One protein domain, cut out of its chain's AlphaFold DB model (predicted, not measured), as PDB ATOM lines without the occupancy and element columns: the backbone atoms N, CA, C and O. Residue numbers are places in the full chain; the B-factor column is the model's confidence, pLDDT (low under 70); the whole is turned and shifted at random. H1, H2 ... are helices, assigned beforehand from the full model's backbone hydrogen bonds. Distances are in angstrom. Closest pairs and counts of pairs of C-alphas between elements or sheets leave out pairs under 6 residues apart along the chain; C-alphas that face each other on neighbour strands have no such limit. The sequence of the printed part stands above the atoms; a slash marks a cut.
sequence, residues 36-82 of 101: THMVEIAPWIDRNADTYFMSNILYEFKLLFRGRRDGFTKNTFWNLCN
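Overview. This is residues 36 to 82 of the 101 residues of an uncharacterized protein of Gigaspora rosea (UniProt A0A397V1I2). Two ends joined by a long strap: helix H1 makes one end, H2 and H3 make a small corner at the other, and residues 47 to 66 first fold back beside H1, then cross the gap. The 47 printed residues hold three named helices, in the order H1, H2, H3, and no named strand; the class is all helix, with under half of the residues, 23, in named elements. The whole is only just loose, close to extended, with a radius of gyration of the C-alphas of 14.2 A, a rod spanning 38 by 18 by 14 A.

Arrangement. H1, residues 36 to 46, is apart from H2, residues 67 to 70, and from H3, residues 74 to 81. H2 and H3 are close but not clearly touching; their closest C-alphas, of Asp 70 and Thr 76, are 6.8 A apart. Every O i to N i+4 pair is within hydrogen-bond range in H3, and 5 of 7 in H1; H2 is too short for one.

Along the chain. H1 runs 16.4 A from C-alpha 36 at (14.674, 17.058, 39.146). H2 measures 5.3 A. H3 runs 10.4 A to C-alpha 81 at (-0.814, 8.356, 23.053).

Size, cuts and confidence. The C-alphas farthest apart, of Asp 50 and Asn 75, are 38.1 A apart. The H1 to H2 link is long, H2 to H3 tight. The printed part has no cut, and no printed residue is under pLDDT 70.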
ATOM      1  N   THR A  36      15.027  17.404  37.758       82.25
ATOM      2  CA  THR A  36      14.674  17.058  39.146       82.25
ATOM      3  C   THR A  36      13.570  16.006  39.210       82.25
ATOM      4  O   THR A  36      13.740  14.982  39.853       82.25
ATOM      5  N   HIS A  37      12.494  16.184  38.448       84.56
ATOM      6  CA  HIS A  37      11.397  15.214  38.385       84.56
ATOM      7  C   HIS A  37      11.827  13.898  37.735       84.56
ATOM      8  O   HIS A  37      11.291  12.840  38.040       84.56
ATOM      9  N   MET A  38      12.826  13.934  36.848       83.69
ATOM     10  CA  MET A  38      13.379  12.710  36.268       83.69
ATOM     11  C   MET A  38      14.083  11.846  37.321       83.69
ATOM     12  O   MET A  38      13.967  10.625  37.261       83.69
ATOM     13  N   VAL A  39      14.768  12.466  38.291       86.38
ATOM     14  CA  VAL A  39      15.385  11.765  39.433       86.38
ATOM     15  C   VAL A  39      14.325  11.077  40.294       86.38
ATOM     16  O   VAL A  39      14.583  10.009  40.834       86.38
ATOM     17  N   GLU A  40      13.128  11.653  40.397       87.00
ATOM     18  CA  GLU A  40      12.020  11.082  41.172       87.00
ATOM     19  C   GLU A  40      11.312   9.945  40.423       87.00
ATOM     20  O   GLU A  40      10.962   8.928  41.018       87.00
ATOM     21  N   ILE A  41      11.129  10.087  39.106       87.31
ATOM     22  CA  ILE A  41      10.385   9.125  38.283       87.31
ATOM     23  C   ILE A  41      11.238   7.900  37.912       87.31
ATOM     24  O   ILE A  41      10.709   6.791  37.842       87.31
ATOM     25  N   ALA A  42      12.540   8.065  37.653       87.62
ATOM     26  CA  ALA A  42      13.399   6.968  37.196       87.62
ATOM     27  C   ALA A  42      13.448   5.761  38.167       87.62
ATOM     28  O   ALA A  42      13.252   4.639  37.696       87.62
ATOM     29  N   PRO A  43      13.561   5.942  39.500       89.00
ATOM     30  CA  PRO A  43      13.414   4.862  40.484       89.00
ATOM     31  C   PRO A  43      12.125   4.058  40.352       89.00
ATOM     32  O   PRO A  43      12.134   2.838  40.505       89.00
ATOM     33  N   TRP A  44      11.007   4.727  40.050       89.38
ATOM     34  CA  TRP A  44       9.707   4.068  39.913       89.38
ATOM     35  C   TRP A  44       9.657   3.173  38.674       89.38
ATOM     36  O   TRP A  44       9.023   2.118  38.702       89.38
ATOM     37  N   ILE A  45      10.344   3.578  37.600       88.38
ATOM     38  CA  ILE A  45      10.481   2.791  36.369       88.38
ATOM     39  C   ILE A  45      11.384   1.578  36.621       88.38
ATOM     40  O   ILE A  45      10.996   0.453  36.302       88.38
ATOM     41  N   ASP A  46      12.542   1.803  37.245       88.44
ATOM     42  CA  ASP A  46      13.549   0.770  37.515       88.44
ATOM     43  C   ASP A  46      13.179  -0.160  38.672       88.44
ATOM     44  O   ASP A  46      13.834  -1.182  38.880       88.44
ATOM     45  N   ARG A  47      12.122   0.175  39.423       87.56
ATOM     46  CA  ARG A  47      11.728  -0.497  40.671       87.56
ATOM     47  C   ARG A  47      12.879  -0.552  41.677       87.56
ATOM     48  O   ARG A  47      13.003  -1.518  42.428       87.56
ATOM     49  N   ASN A  48      13.709   0.487  41.678       83.06
ATOM     50  CA  ASN A  48      14.820   0.629  42.603       83.06
ATOM     51  C   ASN A  48      14.420   1.571  43.745       83.06
ATOM     52  O   ASN A  48      13.847   2.630  43.503       83.06
ATOM     53  N   ALA A  49      14.704   1.174  44.983       75.19
ATOM     54  CA  ALA A  49      14.458   1.986  46.174       75.19
ATOM     55  C   ALA A  49      15.659   2.876  46.548       75.19
ATOM     56  O   ALA A  49      15.533   3.724  47.431       75.19
ATOM     57  N   ASP A  50      16.808   2.688  45.893       79.50
ATOM     58  CA  ASP A  50      18.025   3.441  46.174       79.50
ATOM     59  C   ASP A  50      17.966   4.882  45.654       79.50
ATOM     60  O   ASP A  50      17.256   5.218  44.702       79.50
ATOM     61  N   THR A  51      18.787   5.740  46.262       74.81
ATOM     62  CA  THR A  51      18.956   7.134  45.851       74.81
ATOM     63  C   THR A  51      19.429   7.213  44.401       74.81
ATOM     64  O   THR A  51      20.557   6.844  44.068       74.81
ATOM     65  N   TYR A  52      18.571   7.739  43.533       77.81
ATOM     66  CA  TYR A  52      18.908   7.984  42.139       77.81
ATOM     67  C   TYR A  52      19.677   9.294  42.012       77.81
ATOM     68  O   TYR A  52      19.279  10.327  42.547       77.81
ATOM     69  N   PHE A  53      20.777   9.272  41.269       79.00
ATOM     70  CA  PHE A  53      21.520  10.481  40.934       79.00
ATOM     71  C   PHE A  53      21.217  10.905  39.505       79.00
ATOM     72  O   PHE A  53      20.926  10.083  38.638       79.00
ATOM     73  N   MET A  54      21.353  12.202  39.234       76.50
ATOM     74  CA  MET A  54      21.103  12.753  37.901       76.50
ATOM     75  C   MET A  54      22.038  12.165  36.829       76.50
ATOM     76  O   MET A  54      21.668  12.110  35.662       76.50
ATOM     77  N   SER A  55      23.219  11.682  37.230       78.19
ATOM     78  CA  SER A  55      24.173  10.952  36.382       78.19
ATOM     79  C   SER A  55      23.694   9.566  35.950       78.19
ATOM     80  O   SER A  55      24.189   9.043  34.959       78.19
ATOM     81  N   ASN A  56      22.755   8.971  36.686       79.44
ATOM     82  CA  ASN A  56      22.303   7.597  36.465       79.44
ATOM     83  C   ASN A  56      21.070   7.543  35.554       79.44
ATOM     84  O   ASN A  56      20.641   6.464  35.163       79.44
ATOM     85  N   ILE A  57      20.491   8.699  35.207       81.44
ATOM     86  CA  ILE A  57      19.298   8.760  34.366       81.44
ATOM     87  C   ILE A  57      19.683   8.523  32.908       81.44
ATOM     88  O   ILE A  57      20.264   9.384  32.252       81.44
ATOM     89  N   LEU A  58      19.287   7.361  32.396       84.44
ATOM     90  CA  LEU A  58      19.441   6.973  30.990       84.44
ATOM     91  C   LEU A  58      18.200   7.304  30.142       84.44
ATOM     92  O   LEU A  58      18.177   7.052  28.937       84.44
ATOM     93  N   TYR A  59      17.160   7.854  30.768       83.62
ATOM     94  CA  TYR A  59      15.872   8.124  30.141       83.62
ATOM     95  C   TYR A  59      15.783   9.547  29.598       83.62
ATOM     96  O   TYR A  59      16.081  10.515  30.294       83.62
ATOM     97  N   GLU A  60      15.277   9.679  28.376       84.69
ATOM     98  CA  GLU A  60      14.876  10.959  27.800       84.69
ATOM     99  C   GLU A  60      13.345  11.030  27.757       84.69
ATOM    100  O   GLU A  60      12.695  10.324  26.983       84.69
ATOM    101  N   PHE A  61      12.749  11.894  28.581       83.81
ATOM    102  CA  PHE A  61      11.300  12.089  28.573       83.81
ATOM    103  C   PHE A  61      10.897  13.076  27.481       83.81
ATOM    104  O   PHE A  61      11.330  14.228  27.464       83.81
ATOM    105  N   LYS A  62      10.007  12.637  26.588       86.88
ATOM    106  CA  LYS A  62       9.430  13.476  25.533       86.88
ATOM    107  C   LYS A  62       7.965  13.751  25.834       86.88
ATOM    108  O   LYS A  62       7.173  12.835  26.041       86.88
ATOM    109  N   LEU A  63       7.595  15.030  25.847       87.31
ATOM    110  CA  LEU A  63       6.217  15.445  26.083       87.31
ATOM    111  C   LEU A  63       5.351  15.150  24.851       87.31
ATOM    112  O   LEU A  63       5.408  15.880  23.862       87.31
ATOM    113  N   LEU A  64       4.501  14.130  24.950       89.81
ATOM    114  CA  LEU A  64       3.545  13.774  23.896       89.81
ATOM    115  C   LEU A  64       2.221  14.538  24.015       89.81
ATOM    116  O   LEU A  64       1.706  15.039  23.021       89.81
ATOM    117  N   PHE A  65       1.689  14.664  25.233       90.75
ATOM    118  CA  PHE A  65       0.367  15.233  25.485       90.75
ATOM    119  C   PHE A  65       0.378  16.160  26.702       90.75
ATOM    120  O   PHE A  65       0.928  15.822  27.750       90.75
ATOM    121  N   ARG A  66      -0.274  17.319  26.589       89.56
ATOM    122  CA  ARG A  66      -0.503  18.256  27.695       89.56
ATOM    123  C   ARG A  66      -1.926  18.793  27.627       89.56
ATOM    124  O   ARG A  66      -2.235  19.576  26.739       89.56
ATOM    125  N   GLY A  67      -2.758  18.493  28.626       88.44
ATOM    126  CA  GLY A  67      -4.185  18.862  28.617       88.44
ATOM    127  C   GLY A  67      -4.480  20.350  28.366       88.44
ATOM    128  O   GLY A  67      -5.416  20.667  27.640       88.44
ATOM    129  N   ARG A  68      -3.652  21.276  28.885       86.12
ATOM    130  CA  ARG A  68      -3.801  22.725  28.622       86.12
ATOM    131  C   ARG A  68      -3.498  23.117  27.166       86.12
ATOM    132  O   ARG A  68      -4.031  24.114  26.699       86.12
ATOM    133  N   ARG A  69      -2.620  22.378  26.482       87.38
ATOM    134  CA  ARG A  69      -2.182  22.648  25.101       87.38
ATOM    135  C   ARG A  69      -3.024  21.884  24.081       87.38
ATOM    136  O   ARG A  69      -3.456  22.461  23.096       87.38
ATOM    137  N   ASP A  70      -3.254  20.605  24.348       89.44
ATOM    138  CA  ASP A  70      -3.799  19.634  23.395       89.44
ATOM    139  C   ASP A  70      -5.282  19.309  23.676       89.44
ATOM    140  O   ASP A  70      -5.904  18.520  22.966       89.44
ATOM    141  N   GLY A  71      -5.861  19.922  24.715       90.81
ATOM    142  CA  GLY A  71      -7.238  19.704  25.154       90.81
ATOM    143  C   GLY A  71      -7.391  18.459  26.028       90.81
ATOM    144  O   GLY A  71      -6.768  17.426  25.796       90.81
ATOM    145  N   PHE A  72      -8.248  18.540  27.047       90.12
ATOM    146  CA  PHE A  72      -8.458  17.469  28.027       90.12
ATOM    147  C   PHE A  72      -9.649  16.577  27.646       90.12
ATOM    148  O   PHE A  72     -10.685  16.583  28.305       90.12
ATOM    149  N   THR A  73      -9.525  15.835  26.542       93.50
ATOM    150  CA  THR A  73     -10.567  14.904  26.079       93.50
ATOM    151  C   THR A  73      -9.998  13.511  25.842       93.50
ATOM    152  O   THR A  73      -8.824  13.352  25.505       93.50
ATOM    153  N   LYS A  74     -10.847  12.482  25.960       94.12
ATOM    154  CA  LYS A  74     -10.459  11.096  25.660       94.12
ATOM    155  C   LYS A  74      -9.915  10.961  24.236       94.12
ATOM    156  O   LYS A  74      -8.910  10.290  24.031       94.12
ATOM    157  N   ASN A  75     -10.559  11.605  23.264       95.94
ATOM    158  CA  ASN A  75     -10.184  11.490  21.857       95.94
ATOM    159  C   ASN A  75      -8.821  12.131  21.578       95.94
ATOM    160  O   ASN A  75      -8.008  11.531  20.880       95.94
ATOM    161  N   THR A  76      -8.543  13.312  22.139       94.06
ATOM    162  CA  THR A  76      -7.241  13.976  21.957       94.06
ATOM    163  C   THR A  76      -6.109  13.163  22.578       94.06
ATOM    164  O   THR A  76      -5.079  12.970  21.934       94.06
ATOM    165  N   PHE A  77      -6.327  12.602  23.771       93.31
ATOM    166  CA  PHE A  77      -5.369  11.695  24.403       93.31
ATOM    167  C   PHE A  77      -5.145  10.425  23.572       93.31
ATOM    168  O   PHE A  77      -4.005  10.066  23.287       93.31
ATOM    169  N   TRP A  78      -6.221   9.765  23.130       94.62
ATOM    170  CA  TRP A  78      -6.122   8.537  22.340       94.62
ATOM    171  C   TRP A  78      -5.382   8.769  21.023       94.62
ATOM    172  O   TRP A  78      -4.518   7.985  20.658       94.62
ATOM    173  N   ASN A  79      -5.647   9.872  20.327       93.81
ATOM    174  CA  ASN A  79      -4.994  10.154  19.049       93.81
ATOM    175  C   ASN A  79      -3.471  10.341  19.172       93.81
ATOM    176  O   ASN A  79      -2.752  10.015  18.231       93.81
ATOM    177  N   LEU A  80      -2.983  10.855  20.307       91.62
ATOM    178  CA  LEU A  80      -1.561  11.151  20.520       91.62
ATOM    179  C   LEU A  80      -0.805  10.025  21.239       91.62
ATOM    180  O   LEU A  80       0.361   9.776  20.936       91.62
ATOM    181  N   CYS A  81      -1.454   9.345  22.184       92.38
ATOM    182  CA  CYS A  81      -0.814   8.356  23.053       92.38
ATOM    183  C   CYS A  81      -1.119   6.902  22.667       92.38
ATOM    184  O   CYS A  81      -0.442   5.997  23.150       92.38
ATOM    185  N   ASN A  82      -2.109   6.637  21.805       92.81
ATOM    186  CA  ASN A  82      -2.394   5.269  21.368       92.81
ATOM    187  C   ASN A  82      -1.189   4.670  20.626       92.81
ATOM    188  O   ASN A  82      -0.545   5.344  19.825       92.81
TER     189      ASN A  82